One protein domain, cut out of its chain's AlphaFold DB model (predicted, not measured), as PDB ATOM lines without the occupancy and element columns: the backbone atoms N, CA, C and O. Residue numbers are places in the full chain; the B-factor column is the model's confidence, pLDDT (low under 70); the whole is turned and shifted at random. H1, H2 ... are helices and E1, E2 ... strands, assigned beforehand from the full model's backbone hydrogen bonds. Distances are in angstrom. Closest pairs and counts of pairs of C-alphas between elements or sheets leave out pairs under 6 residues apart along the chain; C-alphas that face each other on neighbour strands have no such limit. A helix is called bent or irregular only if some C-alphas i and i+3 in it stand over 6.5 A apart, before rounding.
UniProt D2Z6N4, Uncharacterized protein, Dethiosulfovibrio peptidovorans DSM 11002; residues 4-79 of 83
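AT A GLANCE: This is residues 4 to 79 of the 83 residues of an uncharacterized protein of Dethiosulfovibrio peptidovorans DSM 11002 (UniProt D2Z6N4). A strongly twisted sheet of five strands makes a wall; H1 packs over it at E1 and E5, and H2, which follows H1, only grazes it by E3 and E2. A long loop, residues 58 to 72, joins E4 to E5. The printed part has 76 residues, with E1, H1, H2, E2, E3, E4, E5 along the chain; the mixed sheet runs E1 E5 E4 E3 E2, and the class is mixed, helices and strands. It is compact, radius of gyration of the C-alphas 11.8 A, spanning 34 by 22 by 21 A.

HOW THE PARTS SIT: Start at E4, residues 52 to 57: E3, residues 42 to 47, is its antiparallel neighbour, N 45 and O 54 within hydrogen-bond range at 2.8 A. Edge strand E2, residues 36 to 38, is antiparallel to E3, N 44 to O 37 2.8 A. E5, residues 73 to 78, is antiparallel to E4, N 55 to O 75 2.7 A; E2 to E5 form a meander, each strand the antiparallel neighbour of the one before. Edge strand E1, residues 4 to 8, is parallel to E5, N 7 to O 76 2.8 A. Look next at H1, residues 9 to 15, on the sheet at a height of 9.1 A; its closest C-alphas to E5 are Trp 9 and Glu 78, 6.0 A. H2, residues 17 to 28, is irregular, C-alphas 18 and 21 being 7.4 A apart; H1 and H2 are close but not clearly touching, closest C-alphas Lys 13 and Phe 20, 6.1 A. O i to N i+4 pairs are within range throughout H1, and 6 of 8 in H2.

IN THESE COORDINATES: Find C-alpha 4 at (44.890, -28.573, -19.098), where E1 begins. H2 spans 16.4 A, E3 16.7 A, and E4 and E5 16.0 A each; E5 ends at C-alpha 78, (51.405, -18.067, -20.253).

THE WHOLE: The C-alphas farthest apart, Thr 31 and Lys 70, are 34.9 A apart. The printed part has no cut; the link E4 to E5 is long, and residue 68 is under pLDDT 70.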
ATOM      1  N   VAL A   4      44.199 -29.865 -19.231       90.06
ATOM      2  CA  VAL A   4      44.890 -28.573 -19.098       90.06
ATOM      3  C   VAL A   4      44.690 -27.781 -20.384       90.06
ATOM      4  O   VAL A   4      44.948 -28.293 -21.470       90.06
ATOM      5  N   VAL A   5      44.209 -26.549 -20.254       91.56
ATOM      6  CA  VAL A   5      43.952 -25.614 -21.350       91.56
ATOM      7  C   VAL A   5      44.966 -24.489 -21.260       91.56
ATOM      8  O   VAL A   5      44.988 -23.777 -20.260       91.56
ATOM      9  N   SER A   6      45.800 -24.316 -22.278       92.50
ATOM     10  CA  SER A   6      46.710 -23.171 -22.333       92.50
ATOM     11  C   SER A   6      45.964 -21.909 -22.757       92.50
ATOM     12  O   SER A   6      45.158 -21.957 -23.684       92.50
ATOM     13  N   LEU A   7      46.247 -20.799 -22.081       93.31
ATOM     14  CA  LEU A   7      45.750 -19.461 -22.376       93.31
ATOM     15  C   LEU A   7      46.902 -18.464 -22.291       93.31
ATOM     16  O   LEU A   7      47.735 -18.538 -21.387       93.31
ATOM     17  N   SER A   8      46.899 -17.468 -23.164       94.19
ATOM     18  CA  SER A   8      47.694 -16.260 -22.962       94.19
ATOM     19  C   SER A   8      47.122 -15.396 -21.833       94.19
ATOM     20  O   SER A   8      45.934 -15.466 -21.496       94.19
ATOM     21  N   TRP A   9      47.953 -14.513 -21.278       94.19
ATOM     22  CA  TRP A   9      47.522 -13.506 -20.305       94.19
ATOM     23  C   TRP A   9      46.343 -12.643 -20.797       94.19
ATOM     24  O   TRP A   9      45.421 -12.345 -20.035       94.19
ATOM     25  N   GLU A  10      46.323 -12.270 -22.080       94.00
ATOM     26  CA  GLU A  10      45.227 -11.488 -22.672       94.00
ATOM     27  C   GLU A  10      43.916 -12.278 -22.766       94.00
ATOM     28  O   GLU A  10      42.843 -11.739 -22.485       94.00
ATOM     29  N   GLU A  11      43.984 -13.559 -23.131       93.94
ATOM     30  CA  GLU A  11      42.811 -14.437 -23.159       93.94
ATOM     31  C   GLU A  11      42.266 -14.666 -21.754       93.94
ATOM     32  O   GLU A  11      41.057 -14.569 -21.543       93.94
ATOM     33  N   PHE A  12      43.150 -14.877 -20.777       94.06
ATOM     34  CA  PHE A  12      42.776 -14.988 -19.371       94.06
ATOM     35  C   PHE A  12      42.029 -13.737 -18.882       94.06
ATOM     36  O   PHE A  12      40.942 -13.856 -18.309       94.06
ATOM     37  N   LYS A  13      42.553 -12.539 -19.178       93.62
ATOM     38  CA  LYS A  13      41.911 -11.257 -18.843       93.62
ATOM     39  C   LYS A  13      40.487 -11.148 -19.369       93.62
ATOM     40  O   LYS A  13      39.593 -10.728 -18.640       93.62
ATOM     41  N   ARG A  14      40.279 -11.515 -20.634       93.31
ATOM     42  CA  ARG A  14      38.961 -11.448 -21.277       93.31
ATOM     43  C   ARG A  14      38.018 -12.506 -20.718       93.31
ATOM     44  O   ARG A  14      36.869 -12.200 -20.420       93.31
ATOM     45  N   ALA A  15      38.509 -13.728 -20.544       92.44
ATOM     46  CA  ALA A  15      37.699 -14.856 -20.115       92.44
ATOM     47  C   ALA A  15      37.237 -14.761 -18.661       92.44
ATOM     48  O   ALA A  15      36.118 -15.159 -18.339       92.44
ATOM     49  N   PHE A  16      38.086 -14.222 -17.789       93.38
ATOM     50  CA  PHE A  16      37.842 -14.135 -16.353       93.38
ATOM     51  C   PHE A  16      37.691 -12.695 -15.866       93.38
ATOM     52  O   PHE A  16      37.948 -12.413 -14.699       93.38
ATOM     53  N   ALA A  17      37.240 -11.780 -16.730       92.94
ATOM     54  CA  ALA A  17      37.130 -10.349 -16.430       92.94
ATOM     55  C   ALA A  17      36.379 -10.037 -15.118       92.94
ATOM     56  O   ALA A  17      36.704  -9.066 -14.437       92.94
ATOM     57  N   HIS A  18      35.413 -10.879 -14.725       91.50
ATOM     58  CA  HIS A  18      34.637 -10.734 -13.485       91.50
ATOM     59  C   HIS A  18      35.449 -10.906 -12.199       91.50
ATOM     60  O   HIS A  18      35.085 -10.306 -11.196       91.50
ATOM     61  N   ILE A  19      36.522 -11.695 -12.226       91.88
ATOM     62  CA  ILE A  19      37.414 -11.941 -11.075       91.88
ATOM     63  C   ILE A  19      38.850 -11.489 -11.345       91.88
ATOM     64  O   ILE A  19      39.693 -11.509 -10.450       91.88
ATOM     65  N   PHE A  20      39.141 -11.049 -12.572       92.00
ATOM     66  CA  PHE A  20      40.478 -10.652 -12.993       92.00
ATOM     67  C   PHE A  20      41.052  -9.563 -12.089       92.00
ATOM     68  O   PHE A  20      42.226  -9.607 -11.754       92.00
ATOM     69  N   ARG A  21      40.222  -8.617 -11.635       91.56
ATOM     70  CA  ARG A  21      40.667  -7.538 -10.746       91.56
ATOM     71  C   ARG A  21      41.216  -8.058  -9.412       91.56
ATOM     72  O   ARG A  21      42.169  -7.492  -8.893       91.56
ATOM     73  N   GLU A  22      40.619  -9.112  -8.861       91.75
ATOM     74  CA  GLU A  22      41.083  -9.738  -7.615       91.75
ATOM     75  C   GLU A  22      42.382 -10.510  -7.843       91.75
ATOM     76  O   GLU A  22      43.328 -10.372  -7.069       91.75
ATOM     77  N   VAL A  23      42.448 -11.259  -8.946       91.69
ATOM     78  CA  VAL A  23      43.655 -11.985  -9.357       91.69
ATOM     79  C   VAL A  23      44.817 -11.019  -9.599       91.69
ATOM     80  O   VAL A  23      45.892 -11.218  -9.054       91.69
ATOM     81  N   ASP A  24      44.603  -9.939 -10.347       92.19
ATOM     82  CA  ASP A  24      45.612  -8.916 -10.635       92.19
ATOM     83  C   ASP A  24      46.124  -8.233  -9.361       92.19
ATOM     84  O   ASP A  24      47.323  -8.010  -9.212       92.19
ATOM     85  N   HIS A  25      45.231  -7.942  -8.410       91.31
ATOM     86  CA  HIS A  25      45.626  -7.366  -7.128       91.31
ATOM     87  C   HIS A  25      46.505  -8.322  -6.316       91.31
ATOM     88  O   HIS A  25      47.519  -7.895  -5.766       91.31
ATOM     89  N   PHE A  26      46.149  -9.610  -6.279       90.12
ATOM     90  CA  PHE A  26      46.988 -10.629  -5.658       90.12
ATOM     91  C   PHE A  26      48.356 -10.713  -6.343       90.12
ATOM     92  O   PHE A  26      49.375 -10.654  -5.661       90.12
ATOM     93  N   LEU A  27      48.382 -10.784  -7.680       90.12
ATOM     94  CA  LEU A  27      49.622 -10.936  -8.438       90.12
ATOM     95  C   LEU A  27      50.570  -9.734  -8.271       90.12
ATOM     96  O   LEU A  27      51.776  -9.916  -8.166       90.12
ATOM     97  N   LYS A  28      50.039  -8.510  -8.158       89.25
ATOM     98  CA  LYS A  28      50.832  -7.299  -7.861       89.25
ATOM     99  C   LYS A  28      51.506  -7.316  -6.490       89.25
ATOM    100  O   LYS A  28      52.528  -6.662  -6.316       89.25
ATOM    101  N   GLY A  29      50.905  -7.992  -5.514       84.69
ATOM    102  CA  GLY A  29      51.430  -8.109  -4.152       84.69
ATOM    103  C   GLY A  29      52.332  -9.324  -3.941       84.69
ATOM    104  O   GLY A  29      52.747  -9.575  -2.809       84.69
ATOM    105  N   LEU A  30      52.597 -10.103  -4.994       85.00
ATOM    106  CA  LEU A  30      53.427 -11.295  -4.905       85.00
ATOM    107  C   LEU A  30      54.876 -10.960  -4.573       85.00
ATOM    108  O   LEU A  30      55.455  -9.997  -5.068       85.00
ATOM    109  N   THR A  31      55.474 -11.844  -3.786       77.75
ATOM    110  CA  THR A  31      56.926 -11.937  -3.615       77.75
ATOM    111  C   THR A  31      57.443 -13.174  -4.347       77.75
ATOM    112  O   THR A  31      56.675 -14.109  -4.596       77.75
ATOM    113  N   GLU A  32      58.746 -13.231  -4.619       72.75
ATOM    114  CA  GLU A  32      59.420 -14.357  -5.296       72.75
ATOM    115  C   GLU A  32      59.211 -15.711  -4.582       72.75
ATOM    116  O   GLU A  32      59.288 -16.773  -5.191       72.75
ATOM    117  N   HIS A  33      58.873 -15.694  -3.288       76.00
ATOM    118  CA  HIS A  33      58.589 -16.899  -2.499       76.00
ATOM    119  C   HIS A  33      57.141 -17.387  -2.594       76.00
ATOM    120  O   HIS A  33      56.789 -18.414  -2.010       76.00
ATOM    121  N   THR A  34      56.263 -16.649  -3.271       78.50
ATOM    122  CA  THR A  34      54.846 -16.997  -3.298       78.50
ATOM    123  C   THR A  34      54.567 -18.034  -4.380       78.50
ATOM    124  O   THR A  34      54.687 -17.755  -5.569       78.50
ATOM    125  N   LEU A  35      54.149 -19.229  -3.951       83.12
ATOM    126  CA  LEU A  35      53.935 -20.386  -4.830       83.12
ATOM    127  C   LEU A  35      52.465 -20.613  -5.215       83.12
ATOM    128  O   LEU A  35      52.175 -21.305  -6.190       83.12
ATOM    129  N   SER A  36      51.505 -20.084  -4.450       90.69
ATOM    130  CA  SER A  36      50.079 -20.285  -4.735       90.69
ATOM    131  C   SER A  36      49.173 -19.318  -3.975       90.69
ATOM    132  O   SER A  36      49.535 -18.858  -2.893       90.69
ATOM    133  N   ALA A  37      47.963 -19.103  -4.493       90.69
ATOM    134  CA  ALA A  37      46.843 -18.499  -3.775       90.69
ATOM    135  C   ALA A  37      45.580 -19.326  -3.937       90.69
ATOM    136  O   ALA A  37      45.339 -19.922  -4.985       90.69
ATOM    137  N   ARG A  38      44.731 -19.300  -2.912       92.19
ATOM    138  CA  ARG A  38      43.435 -19.967  -2.940       92.19
ATOM    139  C   ARG A  38      42.340 -19.034  -2.450       92.19
ATOM    140  O   ARG A  38      42.391 -18.550  -1.324       92.19
ATOM    141  N   CYS A  39      41.320 -18.885  -3.277       89.00
ATOM    142  CA  CYS A  39      40.059 -18.230  -2.975       89.00
ATOM    143  C   CYS A  39      38.903 -19.241  -3.127       89.00
ATOM    144  O   CYS A  39      39.099 -20.335  -3.665       89.00
ATOM    145  N   PRO A  40      37.686 -18.916  -2.658       90.31
ATOM    146  CA  PRO A  40      36.538 -19.815  -2.797       90.31
ATOM    147  C   PRO A  40      36.193 -20.149  -4.254       90.31
ATOM    148  O   PRO A  40      35.801 -21.274  -4.552       90.31
ATOM    149  N   GLU A  41      36.355 -19.187  -5.165       89.62
ATOM    150  CA  GLU A  41      35.971 -19.339  -6.573       89.62
ATOM    151  C   GLU A  41      37.125 -19.737  -7.495       89.62
ATOM    152  O   GLU A  41      36.890 -20.117  -8.644       89.62
ATOM    153  N   TRP A  42      38.368 -19.651  -7.024       93.31
ATOM    154  CA  TRP A  42      39.536 -19.909  -7.854       93.31
ATOM    155  C   TRP A  42      40.793 -20.221  -7.040       93.31
ATOM    156  O   TRP A  42      40.916 -19.855  -5.874       93.31
ATOM    157  N   CYS A  43      41.755 -20.890  -7.664       94.00
ATOM    158  CA  CYS A  43      43.069 -21.173  -7.098       94.00
ATOM    159  C   CYS A  43      44.151 -20.922  -8.154       94.00
ATOM    160  O   CYS A  43      43.995 -21.314  -9.307       94.00
ATOM    161  N   LEU A  44      45.242 -20.271  -7.760       93.88
ATOM    162  CA  LEU A  44      46.426 -20.019  -8.579       93.88
ATOM    163  C   LEU A  44      47.593 -20.821  -8.013       93.88
ATOM    164  O   LEU A  44      47.824 -20.818  -6.805       93.88
ATOM    165  N   ARG A  45      48.366 -21.461  -8.882       93.69
ATOM    166  CA  ARG A  45      49.683 -22.020  -8.569       93.69
ATOM    167  C   ARG A  45      50.686 -21.406  -9.520       93.69
ATOM    168  O   ARG A  45      50.439 -21.367 -10.722       93.69
ATOM    169  N   ILE A  46      51.776 -20.918  -8.966       91.50
ATOM    170  CA  ILE A  46      52.746 -20.082  -9.652       91.50
ATOM    171  C   ILE A  46      54.020 -20.897  -9.808       91.50
ATOM    172  O   ILE A  46      54.525 -21.438  -8.825       91.50
ATOM    173  N   ASP A  47      54.511 -21.000 -11.038       88.06
ATOM    174  CA  ASP A  47      55.790 -21.626 -11.352       88.06
ATOM    175  C   ASP A  47      56.695 -20.557 -11.980       88.06
ATOM    176  O   ASP A  47      56.636 -20.301 -13.186       88.06
ATOM    177  N   HIS A  48      57.473 -19.887 -11.122       81.88
ATOM    178  CA  HIS A  48      58.394 -18.813 -11.516       81.88
ATOM    179  C   HIS A  48      59.493 -19.328 -12.450       81.88
ATOM    180  O   HIS A  48      59.780 -18.700 -13.462       81.88
ATOM    181  N   ASP A  49      60.034 -20.523 -12.188       84.94
ATOM    182  CA  ASP A  49      61.103 -21.115 -13.004       84.94
ATOM    183  C   ASP A  49      60.656 -21.385 -14.446       84.94
ATOM    184  O   ASP A  49      61.451 -21.319 -15.387       84.94
ATOM    185  N   ARG A  50      59.376 -21.724 -14.635       84.81
ATOM    186  CA  ARG A  50      58.816 -22.032 -15.955       84.81
ATOM    187  C   ARG A  50      58.038 -20.883 -16.594       84.81
ATOM    188  O   ARG A  50      57.596 -21.047 -17.735       84.81
ATOM    189  N   GLY A  51      57.839 -19.767 -15.894       86.44
ATOM    190  CA  GLY A  51      57.148 -18.584 -16.413       86.44
ATOM    191  C   GLY A  51      55.669 -18.808 -16.746       86.44
ATOM    192  O   GLY A  51      55.151 -18.225 -17.704       86.44
ATOM    193  N   TRP A  52      54.968 -19.673 -16.003       91.31
ATOM    194  CA  TRP A  52      53.519 -19.849 -16.162       91.31
ATOM    195  C   TRP A  52      52.782 -20.017 -14.832       91.31
ATOM    196  O   TRP A  52      53.355 -20.306 -13.783       91.31
ATOM    197  N   ILE A  53      51.459 -19.860 -14.892       94.00
ATOM    198  CA  ILE A  53      50.553 -20.034 -13.754       94.00
ATOM    199  C   ILE A  53      49.516 -21.116 -14.075       94.00
ATOM    200  O   ILE A  53      48.889 -21.067 -15.128       94.00
ATOM    201  N   ILE A  54      49.285 -22.077 -13.174       95.06
ATOM    202  CA  ILE A  54      48.074 -22.908 -13.224       95.06
ATOM    203  C   ILE A  54      46.955 -22.189 -12.484       95.06
ATOM    204  O   ILE A  54      47.071 -21.874 -11.304       95.06
ATOM    205  N   PHE A  55      45.836 -22.015 -13.166       94.50
ATOM    206  CA  PHE A  55      44.612 -21.448 -12.650       94.50
ATOM    207  C   PHE A  55      43.488 -22.484 -12.663       94.50
ATOM    208  O   PHE A  55      43.093 -23.004 -13.706       94.50
ATOM    209  N   ASP A  56      42.977 -22.792 -11.481       93.25
ATOM    210  CA  ASP A  56      41.830 -23.663 -11.262       93.25
ATOM    211  C   ASP A  56      40.611 -22.793 -10.957       93.25
ATOM    212  O   ASP A  56      40.615 -22.042  -9.979       93.25
ATOM    213  N   TYR A  57      39.580 -22.865 -11.797       91.06
ATOM    214  CA  TYR A  57      38.374 -22.061 -11.638       91.06
ATOM    215  C   TYR A  57      37.200 -22.921 -11.175       91.06
ATOM    216  O   TYR A  57      36.722 -23.793 -11.899       91.06
ATOM    217  N   MET A  58      36.686 -22.605  -9.989       88.94
ATOM    218  CA  MET A  58      35.576 -23.302  -9.329       88.94
ATOM    219  C   MET A  58      34.313 -22.431  -9.221       88.94
ATOM    220  O   MET A  58      33.312 -22.851  -8.641       88.94
ATOM    221  N   GLY A  59      34.350 -21.204  -9.746       86.12
ATOM    222  CA  GLY A  59      33.263 -20.245  -9.604       86.12
ATOM    223  C   GLY A  59      32.022 -20.540 -10.456       86.12
ATOM    224  O   GLY A  59      32.035 -21.291 -11.434       86.12
ATOM    225  N   ARG A  60      30.930 -19.875 -10.051       85.31
ATOM    226  CA  ARG A  60      29.586 -19.868 -10.667       85.31
ATOM    227  C   ARG A  60      29.602 -19.589 -12.172       85.31
ATOM    228  O   ARG A  60      28.937 -20.239 -12.982       85.31
ATOM    229  N   LYS A  61      30.311 -18.516 -12.512       87.31
ATOM    230  CA  LYS A  61      30.181 -17.828 -13.792       87.31
ATOM    231  C   LYS A  61      31.054 -18.516 -14.851       87.31
ATOM    232  O   LYS A  61      32.242 -18.724 -14.620       87.31
ATOM    233  N   PRO A  62      30.513 -18.902 -16.017       84.19
ATOM    234  CA  PRO A  62      31.344 -19.438 -17.087       84.19
ATOM    235  C   PRO A  62      32.339 -18.377 -17.591       84.19
ATOM    236  O   PRO A  62      32.065 -17.184 -17.464       84.19
ATOM    237  N   PRO A  63      33.489 -18.783 -18.156       85.94
ATOM    238  CA  PRO A  63      34.464 -17.875 -18.696       85.94
ATOM    239  C   PRO A  63      33.915 -17.386 -20.028       85.94
ATOM    240  O   PRO A  63      33.322 -18.137 -20.810       85.94
ATOM    241  N   GLU A  64      34.114 -16.120 -20.310       87.06
ATOM    242  CA  GLU A  64      33.643 -15.572 -21.570       87.06
ATOM    243  C   GLU A  64      34.613 -15.966 -22.690       87.06
ATOM    244  O   GLU A  64      35.824 -16.019 -22.493       87.06
ATOM    245  N   ASN A  65      34.091 -16.274 -23.878       81.88
ATOM    246  CA  ASN A  65      34.903 -16.543 -25.072       81.88
ATOM    247  C   ASN A  65      35.899 -17.718 -24.968       81.88
ATOM    248  O   ASN A  65      36.832 -17.790 -25.762       81.88
ATOM    249  N   LEU A  66      35.694 -18.663 -24.040       82.75
ATOM    250  CA  LEU A  66      36.470 -19.905 -23.973       82.75
ATOM    251  C   LEU A  66      35.610 -21.117 -24.305       82.75
ATOM    252  O   LEU A  66      34.601 -21.390 -23.649       82.75
ATOM    253  N   THR A  67      36.061 -21.917 -25.271       77.19
ATOM    254  CA  THR A  67      35.531 -23.266 -25.468       77.19
ATOM    255  C   THR A  67      36.027 -24.149 -24.326       77.19
ATOM    256  O   THR A  67      37.132 -24.686 -24.364       77.19
ATOM    257  N   ARG A  68      35.217 -24.272 -23.267       69.31
ATOM    258  CA  ARG A  68      35.548 -25.134 -22.131       69.31
ATOM    259  C   ARG A  68      35.606 -26.602 -22.570       69.31
ATOM    260  O   ARG A  68      34.677 -27.073 -23.234       69.31
ATOM    261  N   PRO A  69      36.633 -27.354 -22.149       71.25
ATOM    262  CA  PRO A  69      36.645 -28.794 -22.329       71.25
ATOM    263  C   PRO A  69      35.499 -29.462 -21.558       71.25
ATOM    264  O   PRO A  69      35.032 -28.956 -20.533       71.25
ATOM    265  N   LYS A  70      35.043 -30.627 -22.033       75.25
ATOM    266  CA  LYS A  70      34.054 -31.431 -21.304       75.25
ATOM    267  C   LYS A  70      34.723 -32.074 -20.085       75.25
ATOM    268  O   LYS A  70      35.484 -33.025 -20.232       75.25
ATOM    269  N   GLY A  71      34.387 -31.588 -18.892       75.56
ATOM    270  CA  GLY A  71      34.856 -32.130 -17.614       75.56
ATOM    271  C   GLY A  71      35.766 -31.173 -16.831       75.56
ATOM    272  O   GLY A  71      35.888 -29.997 -17.191       75.56
ATOM    273  N   PRO A  72      36.379 -31.653 -15.732       82.62
ATOM    274  CA  PRO A  72      37.294 -30.859 -14.918       82.62
ATOM    275  C   PRO A  72      38.511 -30.414 -15.730       82.62
ATOM    276  O   PRO A  72      39.162 -31.235 -16.386       82.62
ATOM    277  N   HIS A  73      38.833 -29.126 -15.662       89.12
ATOM    278  CA  HIS A  73      39.947 -28.546 -16.396       89.12
ATOM    279  C   HIS A  73      40.690 -27.495 -15.575       89.12
ATOM    280  O   HIS A  73      40.124 -26.866 -14.690       89.12
ATOM    281  N   LEU A  74      41.962 -27.319 -15.910       91.94
ATOM    282  CA  LEU A  74      42.852 -26.299 -15.376       91.94
ATOM    283  C   LEU A  74      43.302 -25.394 -16.517       91.94
ATOM    284  O   LEU A  74      43.499 -25.865 -17.636       91.94
ATOM    285  N   PHE A  75      43.505 -24.117 -16.234       93.38
ATOM    286  CA  PHE A  75      44.018 -23.153 -17.195       93.38
ATOM    287  C   PHE A  75      45.501 -22.917 -16.934       93.38
ATOM    288  O   PHE A  75      45.876 -22.491 -15.851       93.38
ATOM    289  N   LYS A  76      46.357 -23.199 -17.910       94.88
ATOM    290  CA  LYS A  76      47.765 -22.810 -17.873       94.88
ATOM    291  C   LYS A  76      47.884 -21.433 -18.513       94.88
ATOM    292  O   LYS A  76      47.652 -21.300 -19.708       94.88
ATOM    293  N   ILE A  77      48.219 -20.428 -17.722       94.88
ATOM    294  CA  ILE A  77      48.347 -19.044 -18.159       94.88
ATOM    295  C   ILE A  77      49.813 -18.767 -18.485       94.88
ATOM    296  O   ILE A  77      50.680 -18.911 -17.622       94.88
ATOM    297  N   GLU A  78      50.073 -18.362 -19.721       93.69
ATOM    298  CA  GLU A  78      51.405 -18.067 -20.253       93.69
ATOM    299  C   GLU A  78      51.552 -16.565 -20.545       93.69
ATOM    300  O   GLU A  78      50.582 -15.878 -20.886       93.69
ATOM    301  N   GLY A  79      52.776 -16.041 -20.406       91.62
ATOM    302  CA  GLY A  79      53.073 -14.628 -20.677       91.62
ATOM    303  C   GLY A  79      52.488 -13.656 -19.648       91.62
ATOM    304  O   GLY A  79      52.182 -12.513 -19.983       91.62
TER     305      GLY A  79